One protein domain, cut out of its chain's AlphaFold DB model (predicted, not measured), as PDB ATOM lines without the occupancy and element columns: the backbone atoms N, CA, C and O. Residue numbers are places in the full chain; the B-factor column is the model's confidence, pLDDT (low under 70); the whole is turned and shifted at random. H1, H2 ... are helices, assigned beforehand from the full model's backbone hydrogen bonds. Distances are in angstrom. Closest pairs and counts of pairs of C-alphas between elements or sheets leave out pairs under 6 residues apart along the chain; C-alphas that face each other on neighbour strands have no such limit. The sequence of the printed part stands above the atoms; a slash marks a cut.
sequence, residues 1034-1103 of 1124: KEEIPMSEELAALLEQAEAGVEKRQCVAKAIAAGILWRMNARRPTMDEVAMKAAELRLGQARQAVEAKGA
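Overview. This is residues 1034 to 1103 of the 1124 residues of the protein "Hypothetical protein" of Symbiodinium pilosum (UniProt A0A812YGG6). One long helix, H3, makes the longest axis; H2 crosses its first half steeply, and the short H1 packs on its second half. A long loop joins H1 to H2, and its residues 1054 to 1055 pair antiparallel with 1037 to 1038. The 70 printed residues hold three named helices, H1, H2, H3 in chain order, and no named strand: all helix, only just compact, close to loose, with a radius of gyration of the C-alphas of 12.8 A and spans of 38 by 26 by 17 A.

Arrangement. Start at H3, residues 1079 to 1103. With its residues 1081 to 1090 alone it touches H2, residues 1059 to 1073; the closest C-alphas, of Lys 1062 and Ala 1086, are 5.1 A apart. Their steep tilt is 64 degrees, opposite ways. With residues 1091 to 1098 alone H3 touches H1, residues 1041 to 1046, closest at the C-alphas of Leu 1043 and Leu 1091, 5.6 A, at a shallow tilt of 32 degrees, the same way. H1 and H2 are apart. In H1, H2 and H3 every O i to N i+4 pair is within hydrogen-bond range.

Along the chain. Find C-alpha 1079 at (-34.311, -26.155, 255.913); H3 runs 35.9 A to C-alpha 1103 at (-69.772, -23.261, 250.809). H2 spans 20.6 A, H1 8.7 A.

Size, cuts and confidence. The C-alphas of Arg 1075 and Ala 1103, the two farthest apart, are 39.9 A apart. The printed part has no cut. The link H1 to H2 is long, H2 to H3 tight. No printed residue is under pLDDT 70.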
ATOM      1  N   LYS A1034     -37.837 -31.229 260.355       94.06
ATOM      2  CA  LYS A1034     -38.548 -30.924 261.610       94.06
ATOM      3  C   LYS A1034     -40.055 -30.731 261.411       94.06
ATOM      4  O   LYS A1034     -40.555 -30.600 260.298       94.06
ATOM      5  N   GLU A1035     -40.793 -30.681 262.516       94.25
ATOM      6  CA  GLU A1035     -42.261 -30.578 262.511       94.25
ATOM      7  C   GLU A1035     -42.820 -29.152 262.680       94.25
ATOM      8  O   GLU A1035     -44.030 -28.980 262.776       94.25
ATOM      9  N   GLU A1036     -41.965 -28.132 262.742       95.06
ATOM     10  CA  GLU A1036     -42.360 -26.752 263.067       95.06
ATOM     11  C   GLU A1036     -42.436 -25.857 261.822       95.06
ATOM     12  O   GLU A1036     -41.486 -25.823 261.032       95.06
ATOM     13  N   ILE A1037     -43.535 -25.112 261.660       95.69
ATOM     14  CA  ILE A1037     -43.740 -24.099 260.608       95.69
ATOM     15  C   ILE A1037     -44.009 -22.728 261.258       95.69
ATOM     16  O   ILE A1037     -44.870 -22.647 262.136       95.69
ATOM     17  N   PRO A1038     -43.327 -21.642 260.844       93.50
ATOM     18  CA  PRO A1038     -43.667 -20.292 261.287       93.50
ATOM     19  C   PRO A1038     -45.014 -19.855 260.691       93.50
ATOM     20  O   PRO A1038     -45.236 -19.974 259.483       93.50
ATOM     21  N   MET A1039     -45.914 -19.349 261.531       94.56
ATOM     22  CA  MET A1039     -47.223 -18.860 261.107       94.56
ATOM     23  C   MET A1039     -47.104 -17.425 260.576       94.56
ATOM     24  O   MET A1039     -46.413 -16.600 261.168       94.56
ATOM     25  N   SER A1040     -47.780 -17.103 259.470       95.94
ATOM     26  CA  SER A1040     -47.974 -15.706 259.057       95.94
ATOM     27  C   SER A1040     -49.145 -15.082 259.817       95.94
ATOM     28  O   SER A1040     -50.057 -15.791 260.237       95.94
ATOM     29  N   GLU A1041     -49.173 -13.754 259.939       95.38
ATOM     30  CA  GLU A1041     -50.306 -13.023 260.538       95.38
ATOM     31  C   GLU A1041     -51.640 -13.358 259.846       95.38
ATOM     32  O   GLU A1041     -52.660 -13.543 260.506       95.38
ATOM     33  N   GLU A1042     -51.626 -13.541 258.520       95.31
ATOM     34  CA  GLU A1042     -52.799 -13.987 257.759       95.31
ATOM     35  C   GLU A1042     -53.225 -15.420 258.124       95.31
ATOM     36  O   GLU A1042     -54.416 -15.692 258.264       95.31
ATOM     37  N   LEU A1043     -52.275 -16.345 258.314       94.06
ATOM     38  CA  LEU A1043     -52.586 -17.712 258.738       94.06
ATOM     39  C   LEU A1043     -53.112 -17.745 260.181       94.06
ATOM     40  O   LEU A1043     -54.019 -18.522 260.461       94.06
ATOM     41  N   ALA A1044     -52.608 -16.883 261.068       94.88
ATOM     42  CA  ALA A1044     -53.141 -16.728 262.421       94.88
ATOM     43  C   ALA A1044     -54.596 -16.233 262.384       94.88
ATOM     44  O   ALA A1044     -55.471 -16.864 262.979       94.88
ATOM     45  N   ALA A1045     -54.884 -15.194 261.591       94.81
ATOM     46  CA  ALA A1045     -56.238 -14.676 261.398       94.81
ATOM     47  C   ALA A1045     -57.202 -15.723 260.799       94.81
ATOM     48  O   ALA A1045     -58.323 -15.871 261.282       94.81
ATOM     49  N   LEU A1046     -56.764 -16.499 259.796       94.38
ATOM     50  CA  LEU A1046     -57.552 -17.585 259.184       94.38
ATOM     51  C   LEU A1046     -57.770 -18.798 260.109       94.38
ATOM     52  O   LEU A1046     -58.633 -19.628 259.824       94.38
ATOM     53  N   LEU A1047     -56.988 -18.924 261.185       91.81
ATOM     54  CA  LEU A1047     -57.120 -19.964 262.213       91.81
ATOM     55  C   LEU A1047     -57.724 -19.430 263.525       91.81
ATOM     56  O   LEU A1047     -57.706 -20.144 264.526       91.81
ATOM     57  N   GLU A1048     -58.238 -18.194 263.521       93.19
ATOM     58  CA  GLU A1048     -58.825 -17.510 264.684       93.19
ATOM     59  C   GLU A1048     -57.851 -17.415 265.891       93.19
ATOM     60  O   GLU A1048     -58.262 -17.383 267.052       93.19
ATOM     61  N   GLN A1049     -56.537 -17.350 265.623       93.19
ATOM     62  CA  GLN A1049     -55.475 -17.205 266.630       93.19
ATOM     63  C   GLN A1049     -55.053 -15.739 266.802       93.19
ATOM     64  O   GLN A1049     -54.914 -14.999 265.830       93.19
ATOM     65  N   ALA A1050     -54.825 -15.326 268.052       89.62
ATOM     66  CA  ALA A1050     -54.578 -13.925 268.407       89.62
ATOM     67  C   ALA A1050     -53.181 -13.395 268.020       89.62
ATOM     68  O   ALA A1050     -53.021 -12.189 267.851       89.62
ATOM     69  N   GLU A1051     -52.180 -14.270 267.891       93.00
ATOM     70  CA  GLU A1051     -50.788 -13.913 267.591       93.00
ATOM     71  C   GLU A1051     -50.170 -14.915 266.602       93.00
ATOM     72  O   GLU A1051     -50.518 -16.098 266.593       93.00
ATOM     73  N   ALA A1052     -49.227 -14.453 265.774       91.38
ATOM     74  CA  ALA A1052     -48.523 -15.282 264.796       91.38
ATOM     75  C   ALA A1052     -47.471 -16.184 265.475       91.38
ATOM     76  O   ALA A1052     -46.332 -15.782 265.711       91.38
ATOM     77  N   GLY A1053     -47.876 -17.409 265.820       93.19
ATOM     78  CA  GLY A1053     -47.034 -18.389 266.514       93.19
ATOM     79  C   GLY A1053     -46.203 -19.310 265.605       93.19
ATOM     80  O   GLY A1053     -45.924 -19.031 264.441       93.19
ATOM     81  N   VAL A1054     -45.826 -20.469 266.152       94.50
ATOM     82  CA  VAL A1054     -45.184 -21.570 265.415       94.50
ATOM     83  C   VAL A1054     -46.097 -22.791 265.482       94.50
ATOM     84  O   VAL A1054     -46.370 -23.315 266.564       94.50
ATOM     85  N   GLU A1055     -46.560 -23.262 264.327       92.12
ATOM     86  CA  GLU A1055     -47.407 -24.446 264.236       92.12
ATOM     87  C   GLU A1055     -46.536 -25.711 264.296       92.12
ATOM     88  O   GLU A1055     -45.698 -25.954 263.424       92.12
ATOM     89  N   LYS A1056     -46.711 -26.508 265.357       93.94
ATOM     90  CA  LYS A1056     -46.000 -27.781 265.578       93.94
ATOM     91  C   LYS A1056     -46.735 -28.951 264.908       93.94
ATOM     92  O   LYS A1056     -47.896 -28.821 264.526       93.94
ATOM     93  N   ARG A1057     -46.084 -30.119 264.818       90.00
ATOM     94  CA  ARG A1057     -46.605 -31.359 264.189       90.00
ATOM     95  C   ARG A1057     -46.928 -31.256 262.689       90.00
ATOM     96  O   ARG A1057     -47.589 -32.128 262.134       90.00
ATOM     97  N   GLN A1058     -46.400 -30.247 262.000       90.88
ATOM     98  CA  GLN A1058     -46.593 -29.999 260.566       90.88
ATOM     99  C   GLN A1058     -45.534 -30.681 259.671       90.88
ATOM    100  O   GLN A1058     -45.182 -30.200 258.588       90.88
ATOM    101  N   CYS A1059     -45.037 -31.849 260.092       87.94
ATOM    102  CA  CYS A1059     -44.051 -32.636 259.341       87.94
ATOM    103  C   CYS A1059     -44.549 -33.045 257.939       87.94
ATOM    104  O   CYS A1059     -43.764 -33.072 256.994       87.94
ATOM    105  N   VAL A1060     -45.857 -33.294 257.771       92.12
ATOM    106  CA  VAL A1060     -46.468 -33.651 256.475       92.12
ATOM    107  C   VAL A1060     -46.378 -32.494 255.475       92.12
ATOM    108  O   VAL A1060     -45.933 -32.693 254.345       92.12
ATOM    109  N   ALA A1061     -46.738 -31.274 255.888       93.56
ATOM    110  CA  ALA A1061     -46.653 -30.091 255.031       93.56
ATOM    111  C   ALA A1061     -45.200 -29.798 254.613       93.56
ATOM    112  O   ALA A1061     -44.941 -29.491 253.447       93.56
ATOM    113  N   LYS A1062     -44.237 -29.990 255.527       96.19
ATOM    114  CA  LYS A1062     -42.802 -29.882 255.222       96.19
ATOM    115  C   LYS A1062     -42.283 -30.980 254.291       96.19
ATOM    116  O   LYS A1062     -41.527 -30.666 253.377       96.19
ATOM    117  N   ALA A1063     -42.714 -32.231 254.445       94.56
ATOM    118  CA  ALA A1063     -42.333 -33.313 253.534       94.56
ATOM    119  C   ALA A1063     -42.827 -33.058 252.094       94.56
ATOM    120  O   ALA A1063     -42.069 -33.228 251.137       94.56
ATOM    121  N   ILE A1064     -44.065 -32.573 251.936       95.94
ATOM    122  CA  ILE A1064     -44.630 -32.189 250.630       95.94
ATOM    123  C   ILE A1064     -43.861 -30.992 250.044       95.94
ATOM    124  O   ILE A1064     -43.447 -31.042 248.883       95.94
ATOM    125  N   ALA A1065     -43.605 -29.948 250.839       97.38
ATOM    126  CA  ALA A1065     -42.811 -28.792 250.418       97.38
ATOM    127  C   ALA A1065     -41.397 -29.189 249.954       97.38
ATOM    128  O   ALA A1065     -40.945 -28.737 248.900       97.38
ATOM    129  N   ALA A1066     -40.726 -30.083 250.688       96.75
ATOM    130  CA  ALA A1066     -39.413 -30.604 250.327       96.75
ATOM    131  C   ALA A1066     -39.441 -31.402 249.015       96.75
ATOM    132  O   ALA A1066     -38.579 -31.190 248.165       96.75
ATOM    133  N   GLY A1067     -40.445 -32.262 248.806       95.56
ATOM    134  CA  GLY A1067     -40.610 -33.008 247.553       95.56
ATOM    135  C   GLY A1067     -40.850 -32.103 246.337       95.56
ATOM    136  O   GLY A1067     -40.258 -32.319 245.278       95.56
ATOM    137  N   ILE A1068     -41.660 -31.050 246.499       97.12
ATOM    138  CA  ILE A1068     -41.900 -30.037 245.458       97.12
ATOM    139  C   ILE A1068     -40.599 -29.299 245.118       97.12
ATOM    140  O   ILE A1068     -40.209 -29.252 243.951       97.12
ATOM    141  N   LEU A1069     -39.896 -28.768 246.124       97.50
ATOM    142  CA  LEU A1069     -38.661 -28.008 245.916       97.50
ATOM    143  C   LEU A1069     -37.522 -28.868 245.359       97.50
ATOM    144  O   LEU A1069     -36.787 -28.399 244.496       97.50
ATOM    145  N   TRP A1070     -37.400 -30.130 245.784       96.69
ATOM    146  CA  TRP A1070     -36.422 -31.068 245.225       96.69
ATOM    147  C   TRP A1070     -36.663 -31.275 243.725       96.69
ATOM    148  O   TRP A1070     -35.726 -31.198 242.927       96.69
ATOM    149  N   ARG A1071     -37.927 -31.475 243.320       96.88
ATOM    150  CA  ARG A1071     -38.302 -31.626 241.907       96.88
ATOM    151  C   ARG A1071     -38.086 -30.342 241.099       96.88
ATOM    152  O   ARG A1071     -37.662 -30.436 239.953       96.88
ATOM    153  N   MET A1072     -38.375 -29.171 241.670       97.19
ATOM    154  CA  MET A1072     -38.204 -27.877 240.991       97.19
ATOM    155  C   MET A1072     -36.732 -27.478 240.836       97.19
ATOM    156  O   MET A1072     -36.329 -27.034 239.766       97.19
ATOM    157  N   ASN A1073     -35.928 -27.650 241.888       95.62
ATOM    158  CA  ASN A1073     -34.554 -27.147 241.942       95.62
ATOM    159  C   ASN A1073     -33.518 -28.164 241.426       95.62
ATOM    160  O   ASN A1073     -32.339 -27.829 241.345       95.62
ATOM    161  N   ALA A1074     -33.926 -29.413 241.154       94.81
ATOM    162  CA  ALA A1074     -33.059 -30.556 240.823       94.81
ATOM    163  C   ALA A1074     -31.929 -30.840 241.846       94.81
ATOM    164  O   ALA A1074     -30.994 -31.592 241.568       94.81
ATOM    165  N   ARG A1075     -32.034 -30.275 243.054       94.62
ATOM    166  CA  ARG A1075     -31.126 -30.454 244.196       94.62
ATOM    167  C   ARG A1075     -31.925 -30.605 245.486       94.62
ATOM    168  O   ARG A1075     -33.090 -30.220 245.540       94.62
ATOM    169  N   ARG A1076     -31.278 -31.072 246.557       93.00
ATOM    170  CA  ARG A1076     -31.875 -31.030 247.901       93.00
ATOM    171  C   ARG A1076     -32.202 -29.569 248.280       93.00
ATOM    172  O   ARG A1076     -31.352 -28.693 248.064       93.00
ATOM    173  N   PRO A1077     -33.398 -29.285 248.821       96.75
ATOM    174  CA  PRO A1077     -33.715 -27.975 249.375       96.75
ATOM    175  C   PRO A1077     -33.106 -27.790 250.772       96.75
ATOM    176  O   PRO A1077     -32.827 -28.770 251.470       96.75
ATOM    177  N   THR A1078     -32.901 -26.541 251.185       95.62
ATOM    178  CA  THR A1078     -32.461 -26.206 252.550       95.62
ATOM    179  C   THR A1078     -33.627 -26.249 253.544       95.62
ATOM    180  O   THR A1078     -34.799 -26.271 253.160       95.62
ATOM    181  N   MET A1079     -33.311 -26.237 254.842       95.06
ATOM    182  CA  MET A1079     -34.311 -26.155 255.913       95.06
ATOM    183  C   MET A1079     -35.244 -24.945 255.763       95.06
ATOM    184  O   MET A1079     -36.455 -25.078 255.949       95.06
ATOM    185  N   ASP A1080     -34.689 -23.794 255.384       95.19
ATOM    186  CA  ASP A1080     -35.420 -22.527 255.288       95.19
ATOM    187  C   ASP A1080     -36.275 -22.457 254.017       95.19
ATOM    188  O   ASP A1080     -37.430 -22.037 254.076       95.19
ATOM    189  N   GLU A1081     -35.766 -22.968 252.886       96.25
ATOM    190  CA  GLU A1081     -36.548 -23.128 251.651       96.25
ATOM    191  C   GLU A1081     -37.797 -23.986 251.909       96.25
ATOM    192  O   GLU A1081     -38.912 -23.606 251.535       96.25
ATOM    193  N   VAL A1082     -37.632 -25.117 252.609       97.31
ATOM    194  CA  VAL A1082     -38.748 -25.997 252.986       97.31
ATOM    195  C   VAL A1082     -39.685 -25.329 253.990       97.31
ATOM    196  O   VAL A1082     -40.897 -25.466 253.845       97.31
ATOM    197  N   ALA A1083     -39.173 -24.586 254.975       95.75
ATOM    198  CA  ALA A1083     -40.012 -23.866 255.933       95.75
ATOM    199  C   ALA A1083     -40.885 -22.797 255.250       95.75
ATOM    200  O   ALA A1083     -42.096 -22.770 255.481       95.75
ATOM    201  N   MET A1084     -40.307 -21.984 254.358       96.12
ATOM    202  CA  MET A1084     -41.043 -20.978 253.582       96.12
ATOM    203  C   MET A1084     -42.113 -21.619 252.692       96.12
ATOM    204  O   MET A1084     -43.273 -21.206 252.723       96.12
ATOM    205  N   LYS A1085     -41.759 -22.662 251.927       97.50
ATOM    206  CA  LYS A1085     -42.713 -23.307 251.014       97.50
ATOM    207  C   LYS A1085     -43.795 -24.100 251.753       97.50
ATOM    208  O   LYS A1085     -44.924 -24.172 251.275       97.50
ATOM    209  N   ALA A1086     -43.495 -24.647 252.931       97.25
ATOM    210  CA  ALA A1086     -44.494 -25.294 253.774       97.25
ATOM    211  C   ALA A1086     -45.477 -24.279 254.384       97.25
ATOM    212  O   ALA A1086     -46.675 -24.557 254.403       97.25
ATOM    213  N   ALA A1087     -45.011 -23.095 254.803       96.00
ATOM    214  CA  ALA A1087     -45.883 -22.005 255.251       96.00
ATOM    215  C   ALA A1087     -46.816 -21.511 254.125       96.00
ATOM    216  O   ALA A1087     -48.017 -21.364 254.341       96.00
ATOM    217  N   GLU A1088     -46.291 -21.345 252.903       96.69
ATOM    218  CA  GLU A1088     -47.079 -20.985 251.713       96.69
ATOM    219  C   GLU A1088     -48.193 -22.014 251.424       96.69
ATOM    220  O   GLU A1088     -49.361 -21.649 251.266       96.69
ATOM    221  N   LEU A1089     -47.856 -23.310 251.420       96.62
ATOM    222  CA  LEU A1089     -48.825 -24.394 251.215       96.62
ATOM    223  C   LEU A1089     -49.869 -24.457 252.339       96.62
ATOM    224  O   LEU A1089     -51.058 -24.630 252.064       96.62
ATOM    225  N   ARG A1090     -49.444 -24.285 253.596       95.88
ATOM    226  CA  ARG A1090     -50.317 -24.311 254.779       95.88
ATOM    227  C   ARG A1090     -51.315 -23.150 254.790       95.88
ATOM    228  O   ARG A1090     -52.470 -23.353 255.176       95.88
ATOM    229  N   LEU A1091     -50.895 -21.971 254.320       96.12
ATOM    230  CA  LEU A1091     -51.752 -20.805 254.095       96.12
ATOM    231  C   LEU A1091     -52.761 -21.052 252.963       96.12
ATOM    232  O   LEU A1091     -53.951 -20.792 253.137       96.12
ATOM    233  N   GLY A1092     -52.320 -21.628 251.838       95.88
ATOM    234  CA  GLY A1092     -53.214 -22.032 250.746       95.88
ATOM    235  C   GLY A1092     -54.298 -23.018 251.199       95.88
ATOM    236  O   GLY A1092     -55.476 -22.822 250.901       95.88
ATOM    237  N   GLN A1093     -53.921 -24.023 251.995       95.31
ATOM    238  CA  GLN A1093     -54.853 -24.978 252.606       95.31
ATOM    239  C   GLN A1093     -55.835 -24.308 253.580       95.31
ATOM    240  O   GLN A1093     -57.011 -24.664 253.591       95.31
ATOM    241  N   ALA A1094     -55.389 -23.330 254.378       95.00
ATOM    242  CA  ALA A1094     -56.267 -22.590 255.286       95.00
ATOM    243  C   ALA A1094     -57.323 -21.772 254.522       95.00
ATOM    244  O   ALA A1094     -58.509 -21.861 254.838       95.00
ATOM    245  N   ARG A1095     -56.921 -21.055 253.460       96.62
ATOM    246  CA  ARG A1095     -57.851 -20.321 252.581       96.62
ATOM    247  C   ARG A1095     -58.900 -21.254 251.959       96.62
ATOM    248  O   ARG A1095     -60.089 -20.961 252.039       96.62
ATOM    249  N   GLN A1096     -58.477 -22.404 251.425       95.00
ATOM    250  CA  GLN A1096     -59.386 -23.421 250.869       95.00
ATOM    251  C   GLN A1096     -60.338 -24.007 251.924       95.00
ATOM    252  O   GLN A1096     -61.505 -24.256 251.628       95.00
ATOM    253  N   ALA A1097     -59.879 -24.208 253.163       92.56
ATOM    254  CA  ALA A1097     -60.729 -24.683 254.254       92.56
ATOM    255  C   ALA A1097     -61.794 -23.645 254.663       92.56
ATOM    256  O   ALA A1097     -62.933 -24.021 254.937       92.56
ATOM    257  N   VAL A1098     -61.455 -22.350 254.656       93.75
ATOM    258  CA  VAL A1098     -62.406 -21.255 254.921       93.75
ATOM    259  C   VAL A1098     -63.419 -21.104 253.780       93.75
ATOM    260  O   VAL A1098     -64.615 -20.993 254.046       93.75
ATOM    261  N   GLU A1099     -62.985 -21.193 252.520       94.25
ATOM    262  CA  GLU A1099     -63.880 -21.233 251.352       94.25
ATOM    263  C   GLU A1099     -64.853 -22.426 251.434       94.25
ATOM    264  O   GLU A1099     -66.067 -22.264 251.285       94.25
ATOM    265  N   ALA A1100     -64.344 -23.614 251.778       90.00
ATOM    266  CA  ALA A1100     -65.150 -24.817 251.962       90.00
ATOM    267  C   ALA A1100     -66.134 -24.706 253.148       90.00
ATOM    268  O   ALA A1100     -67.277 -25.147 253.019       90.00
ATOM    269  N   LYS A1101     -65.742 -24.073 254.270       91.19
ATOM    270  CA  LYS A1101     -66.648 -23.735 255.390       91.19
ATOM    271  C   LYS A1101     -67.750 -22.769 254.936       91.19
ATOM    272  O   LYS A1101     -68.909 -22.947 255.298       91.19
ATOM    273  N   GLY A1102     -67.420 -21.786 254.097       91.75
ATOM    274  CA  GLY A1102     -68.396 -20.869 253.499       91.75
ATOM    275  C   GLY A1102     -69.396 -21.563 252.565       91.75
ATOM    276  O   GLY A1102     -70.582 -21.240 252.590       91.75
ATOM    277  N   ALA A1103     -68.939 -22.540 251.775       91.25
ATOM    278  CA  ALA A1103     -69.772 -23.261 250.809       91.25
ATOM    279  C   ALA A1103     -70.629 -24.386 251.427       91.25
ATOM    280  O   ALA A1103     -71.743 -24.629 250.964       91.25
TER     281      ALA A1103